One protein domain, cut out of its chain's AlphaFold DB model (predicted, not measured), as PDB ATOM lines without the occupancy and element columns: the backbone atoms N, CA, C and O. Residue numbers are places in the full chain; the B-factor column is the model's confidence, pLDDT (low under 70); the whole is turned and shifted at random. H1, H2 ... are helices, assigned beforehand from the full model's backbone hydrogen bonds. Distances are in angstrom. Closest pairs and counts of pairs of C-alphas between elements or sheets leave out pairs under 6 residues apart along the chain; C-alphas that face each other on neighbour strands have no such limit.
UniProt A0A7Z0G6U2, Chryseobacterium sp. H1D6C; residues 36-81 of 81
ATOM      1  N   ASP A  36      49.016  73.963  47.973       76.62
ATOM      2  CA  ASP A  36      48.484  72.888  47.114       76.62
ATOM      3  C   ASP A  36      47.074  73.187  46.577       76.62
ATOM      4  O   ASP A  36      46.775  72.940  45.412       76.62
ATOM      5  N   GLU A  37      46.214  73.773  47.412       79.56
ATOM      6  CA  GLU A  37      44.839  74.149  47.060       79.56
ATOM      7  C   GLU A  37      44.802  75.179  45.926       79.56
ATOM      8  O   GLU A  37      44.005  75.074  44.993       79.56
ATOM      9  N   GLU A  38      45.697  76.164  46.002       77.62
ATOM     10  CA  GLU A  38      45.822  77.187  44.974       77.62
ATOM     11  C   GLU A  38      46.520  76.625  43.756       77.62
ATOM     12  O   GLU A  38      46.048  76.890  42.666       77.62
ATOM     13  N   CYS A  39      47.528  75.766  43.933       73.31
ATOM     14  CA  CYS A  39      48.199  75.070  42.845       73.31
ATOM     15  C   CYS A  39      47.204  74.280  41.982       73.31
ATOM     16  O   CYS A  39      47.287  74.323  40.760       73.31
ATOM     17  N   ILE A  40      46.235  73.595  42.602       77.19
ATOM     18  CA  ILE A  40      45.164  72.866  41.903       77.19
ATOM     19  C   ILE A  40      44.229  73.831  41.163       77.19
ATOM     20  O   ILE A  40      43.826  73.549  40.034       77.19
ATOM     21  N   LEU A  41      43.884  74.963  41.782       78.50
ATOM     22  CA  LEU A  41      43.009  75.978  41.192       78.50
ATOM     23  C   LEU A  41      43.681  76.696  40.015       78.50
ATOM     24  O   LEU A  41      43.041  76.978  39.009       78.50
ATOM     25  N   THR A  42      44.983  76.931  40.128       75.62
ATOM     26  CA  THR A  42      45.828  77.546  39.113       75.62
ATOM     27  C   THR A  42      46.254  76.572  38.021       75.62
ATOM     28  O   THR A  42      46.529  76.993  36.907       75.62
ATOM     29  N   ALA A  43      46.274  75.266  38.297       71.69
ATOM     30  CA  ALA A  43      46.673  74.242  37.330       71.69
ATOM     31  C   ALA A  43      45.698  74.084  36.154       71.69
ATOM     32  O   ALA A  43      46.053  73.431  35.173       71.69
ATOM     33  N   SER A  44      44.478  74.618  36.267       72.06
ATOM     34  CA  SER A  44      43.500  74.700  35.175       72.06
ATOM     35  C   SER A  44      43.469  76.071  34.491       72.06
ATOM     36  O   SER A  44      42.764  76.228  33.495       72.06
ATOM     37  N   MET A  45      44.204  77.051  35.025       78.62
ATOM     38  CA  MET A  45      44.311  78.401  34.485       78.62
ATOM     39  C   MET A  45      45.470  78.498  33.497       78.62
ATOM     40  O   MET A  45      46.421  77.719  33.527       78.62
ATOM     41  N   THR A  46      45.398  79.493  32.621       78.38
ATOM     42  CA  THR A  46      46.523  79.833  31.749       78.38
ATOM     43  C   THR A  46      47.638  80.543  32.522       78.38
ATOM     44  O   THR A  46      47.366  81.200  33.523       78.38
ATOM     45  N   THR A  47      48.888  80.487  32.046       72.69
ATOM     46  CA  THR A  47      50.036  81.180  32.674       72.69
ATOM     47  C   THR A  47      49.752  82.659  32.921       72.69
ATOM     48  O   THR A  47      50.054  83.184  33.991       72.69
ATOM     49  N   SER A  48      49.111  83.345  31.972       76.00
ATOM     50  CA  SER A  48      48.747  84.752  32.143       76.00
ATOM     51  C   SER A  48      47.657  84.947  33.205       76.00
ATOM     52  O   SER A  48      47.719  85.913  33.967       76.00
ATOM     53  N   GLU A  49      46.668  84.052  33.305       81.50
ATOM     54  CA  GLU A  49      45.658  84.095  34.376       81.50
ATOM     55  C   GLU A  49      46.273  83.817  35.744       81.50
ATOM     56  O   GLU A  49      46.001  84.545  36.694       81.50
ATOM     57  N   VAL A  50      47.149  82.821  35.829       79.88
ATOM     58  CA  VAL A  50      47.904  82.470  37.030       79.88
ATOM     59  C   VAL A  50      48.774  83.618  37.502       79.88
ATOM     60  O   VAL A  50      48.735  84.000  38.671       79.88
ATOM     61  N   THR A  51      49.525  84.214  36.581       80.12
ATOM     62  CA  THR A  51      50.431  85.313  36.895       80.12
ATOM     63  C   THR A  51      49.632  86.520  37.374       80.12
ATOM     64  O   THR A  51      50.017  87.139  38.362       80.12
ATOM     65  N   ASN A  52      48.485  86.818  36.750       83.38
ATOM     66  CA  ASN A  52      47.577  87.864  37.230       83.38
ATOM     67  C   ASN A  52      46.971  87.532  38.598       83.38
ATOM     68  O   ASN A  52      46.990  88.385  39.476       83.38
ATOM     69  N   PHE A  53      46.488  86.306  38.811       84.69
ATOM     70  CA  PHE A  53      45.908  85.865  40.081       84.69
ATOM     71  C   PHE A  53      46.892  86.054  41.239       84.69
ATOM     72  O   PHE A  53      46.567  86.629  42.281       84.69
ATOM     73  N   TRP A  54      48.131  85.617  41.036       82.06
ATOM     74  CA  TRP A  54      49.181  85.753  42.030       82.06
ATOM     75  C   TRP A  54      49.668  87.198  42.186       82.06
ATOM     76  O   TRP A  54      49.942  87.621  43.310       82.06
ATOM     77  N   PHE A  55      49.721  87.977  41.103       84.19
ATOM     78  CA  PHE A  55      50.038  89.403  41.156       84.19
ATOM     79  C   PHE A  55      48.970  90.200  41.918       84.19
ATOM     80  O   PHE A  55      49.312  91.030  42.755       84.19
ATOM     81  N   ASP A  56      47.686  89.908  41.725       84.94
ATOM     82  CA  ASP A  56      46.603  90.525  42.498       84.94
ATOM     83  C   ASP A  56      46.681  90.140  43.981       84.94
ATOM     84  O   ASP A  56      46.425  90.966  44.859       84.94
ATOM     85  N   LYS A  57      47.081  88.899  44.284       82.94
ATOM     86  CA  LYS A  57      47.128  88.387  45.659       82.94
ATOM     87  C   LYS A  57      48.354  88.843  46.455       82.94
ATOM     88  O   LYS A  57      48.227  89.178  47.632       82.94
ATOM     89  N   PHE A  58      49.536  88.820  45.845       78.44
ATOM     90  CA  PHE A  58      50.809  89.129  46.507       78.44
ATOM     91  C   PHE A  58      51.369  90.499  46.130       78.44
ATOM     92  O   PHE A  58      52.271  90.979  46.818       78.44
ATOM     93  N   SER A  59      50.847  91.128  45.070       76.31
ATOM     94  CA  SER A  59      51.245  92.452  44.571       76.31
ATOM     95  C   SER A  59      52.756  92.663  44.627       76.31
ATOM     96  O   SER A  59      53.244  93.680  45.132       76.31
ATOM     97  N   TRP A  60      53.518  91.670  44.151       74.56
ATOM     98  CA  TRP A  60      54.967  91.786  44.128       74.56
ATOM     99  C   TRP A  60      55.339  92.968  43.232       74.56
ATOM    100  O   TRP A  60      54.957  93.061  42.070       74.56
ATOM    101  N   SER A  61      56.080  93.919  43.785       67.25
ATOM    102  CA  SER A  61      56.558  95.104  43.056       67.25
ATOM    103  C   SER A  61      57.908  94.860  42.380       67.25
ATOM    104  O   SER A  61      58.462  95.743  41.732       67.25
ATOM    105  N   THR A  62      58.447  93.653  42.538       69.19
ATOM    106  CA  THR A  62      59.810  93.283  42.158       69.19
ATOM    107  C   THR A  62      59.963  92.950  40.677       69.19
ATOM    108  O   THR A  62      61.063  93.087  40.150       69.19
ATOM    109  N   LYS A  63      58.899  92.475  40.019       79.25
ATOM    110  CA  LYS A  63      58.916  91.936  38.649       79.25
ATOM    111  C   LYS A  63      57.593  92.225  37.947       79.25
ATOM    112  O   LYS A  63      56.535  92.117  38.564       79.25
ATOM    113  N   SER A  64      57.648  92.567  36.663       82.25
ATOM    114  CA  SER A  64      56.448  92.705  35.827       82.25
ATOM    115  C   SER A  64      55.878  91.341  35.416       82.25
ATOM    116  O   SER A  64      56.610  90.355  35.385       82.25
ATOM    117  N   LEU A  65      54.586  91.280  35.064       79.31
ATOM    118  CA  LEU A  65      53.934  90.045  34.588       79.31
ATOM    119  C   LEU A  65      54.721  89.395  33.437       79.31
ATOM    120  O   LEU A  65      54.980  88.198  33.464       79.31
ATOM    121  N   VAL A  66      55.187  90.213  32.488       79.38
ATOM    122  CA  VAL A  66      55.983  89.774  31.330       79.38
ATOM    123  C   VAL A  66      57.313  89.150  31.759       79.38
ATOM    124  O   VAL A  66      57.711  88.123  31.224       79.38
ATOM    125  N   GLU A  67      57.998  89.728  32.749       83.12
ATOM    126  CA  GLU A  67      59.235  89.133  33.268       83.12
ATOM    127  C   GLU A  67      58.990  87.801  33.977       83.12
ATOM    128  O   GLU A  67      59.861  86.934  33.959       83.12
ATOM    129  N   VAL A  68      57.841  87.644  34.639       82.25
ATOM    130  CA  VAL A  68      57.481  86.378  35.284       82.25
ATOM    131  C   VAL A  68      57.202  85.312  34.232       82.25
ATOM    132  O   VAL A  68      57.782  84.235  34.324       82.25
ATOM    133  N   GLU A  69      56.434  85.633  33.190       79.38
ATOM    134  CA  GLU A  69      56.214  84.737  32.047       79.38
ATOM    135  C   GLU A  69      57.542  84.308  31.398       79.38
ATOM    136  O   GLU A  69      57.774  83.120  31.177       79.38
ATOM    137  N   GLU A  70      58.470  85.244  31.164       81.38
ATOM    138  CA  GLU A  70      59.797  84.918  30.626       81.38
ATOM    139  C   GLU A  70      60.612  84.016  31.565       81.38
ATOM    140  O   GLU A  70      61.274  83.090  31.092       81.38
ATOM    141  N   MET A  71      60.556  84.237  32.884       83.69
ATOM    142  CA  MET A  71      61.236  83.373  33.858       83.69
ATOM    143  C   MET A  71      60.672  81.951  33.856       83.69
ATOM    144  O   MET A  71      61.442  81.000  33.964       83.69
ATOM    145  N   VAL A  72      59.356  81.791  33.708       79.62
ATOM    146  CA  VAL A  72      58.700  80.478  33.609       79.62
ATOM    147  C   VAL A  72      59.121  79.756  32.328       79.62
ATOM    148  O   VAL A  72      59.453  78.570  32.362       79.62
ATOM    149  N   ILE A  73      59.187  80.471  31.202       77.69
ATOM    150  CA  ILE A  73      59.663  79.921  29.928       77.69
ATOM    151  C   ILE A  73      61.129  79.484  30.043       77.69
ATOM    152  O   ILE A  73      61.471  78.368  29.659       77.69
ATOM    153  N   ASP A  74      61.999  80.333  30.589       83.12
ATOM    154  CA  ASP A  74      63.417  80.004  30.770       83.12
ATOM    155  C   ASP A  74      63.596  78.808  31.717       83.12
ATOM    156  O   ASP A  74      64.374  77.889  31.445       83.12
ATOM    157  N   ARG A  75      62.801  78.759  32.794       84.12
ATOM    158  CA  ARG A  75      62.850  77.665  33.761       84.12
ATOM    159  C   ARG A  75      62.335  76.354  33.180       84.12
ATOM    160  O   ARG A  75      62.981  75.331  33.390       84.12
ATOM    161  N   SER A  76      61.240  76.377  32.422       77.06
ATOM    162  CA  SER A  76      60.724  75.180  31.751       77.06
ATOM    163  C   SER A  76      61.749  74.637  30.758       77.06
ATOM    164  O   SER A  76      62.050  73.452  30.814       77.06
ATOM    165  N   LEU A  77      62.391  75.494  29.949       76.00
ATOM    166  CA  LEU A  77      63.497  75.116  29.055       76.00
ATOM    167  C   LEU A  77      64.666  74.451  29.794       76.00
ATOM    168  O   LEU A  77      65.254  73.504  29.276       76.00
ATOM    169  N   ASN A  78      64.990  74.921  30.998       79.94
ATOM    170  CA  ASN A  78      66.037  74.338  31.837       79.94
ATOM    171  C   ASN A  78      65.665  72.929  32.340       79.94
ATOM    172  O   ASN A  78      66.533  72.073  32.455       79.94
ATOM    173  N   LEU A  79      64.375  72.659  32.578       74.25
ATOM    174  CA  LEU A  79      63.889  71.335  32.988       74.25
ATOM    175  C   LEU A  79      63.910  70.293  31.854       74.25
ATOM    176  O   LEU A  79      63.878  69.099  32.137       74.25
ATOM    177  N   TYR A  80      63.986  70.720  30.589       66.88
ATOM    178  CA  TYR A  80      64.179  69.813  29.446       66.88
ATOM    179  C   TYR A  80      65.645  69.390  29.227       66.88
ATOM    180  O   TYR A  80      65.894  68.563  28.346       66.88
ATOM    181  N   SER A  81      66.611  69.977  29.952       58.12
ATOM    182  CA  SER A  81      68.055  69.766  29.743       58.12
ATOM    183  C   SER A  81      68.659  68.629  30.561       58.12
ATOM    184  O   SER A  81      68.146  68.290  31.646       58.12
TER     185      SER A  81
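Overview. This is residues 36 to 81 of the 81 residues of a protein of Chryseobacterium sp. H1D6C (UniProt A0A7Z0G6U2). Three helices are loosely joined: the short H1 is near H2, and the long H3 starts beside H2 and runs away from it as an arm, residues 73 to 81 sticking out. The printed part has 46 residues with three named helices, H1, H2 and H3 in order, and no named strand; the class is all helix. It is only just loose, close to compact, with a radius of gyration of the C-alphas of 11.4 A and spans of 32 by 25 by 15 A.

Arrangement. H1, residues 36 to 42, is close to but not clearly touching H2, residues 47 to 58; the closest C-alphas, of Thr 42 and Val 50, are 5.7 A apart. They run opposite ways at a steep tilt of 53 degrees. H3, residues 65 to 79, touches H2 with residues 65 to 69 alone; the closest C-alphas, of Thr 51 and Leu 65, are 6.3 A apart. These two run opposite ways at a steep tilt of 60 degrees. H1 and H3 are apart. In H1, H2 and H3 every O i to N i+4 pair is within hydrogen-bond range.

Along the chain. H1 begins at C-alpha 36 (48.484, 72.888, 47.114) and is 9.6 A long. H2 measures 16.0 A. H3 measures 21.3 A, ending at C-alpha 79 (63.889, 71.335, 32.988).

Size, cuts and confidence. The C-alphas farthest apart, of Asp 56 and Ser 81, are 32.5 A apart. The printed part has no cut and no long link. Residues 61 to 62 and 80 to 81 have pLDDT under 70.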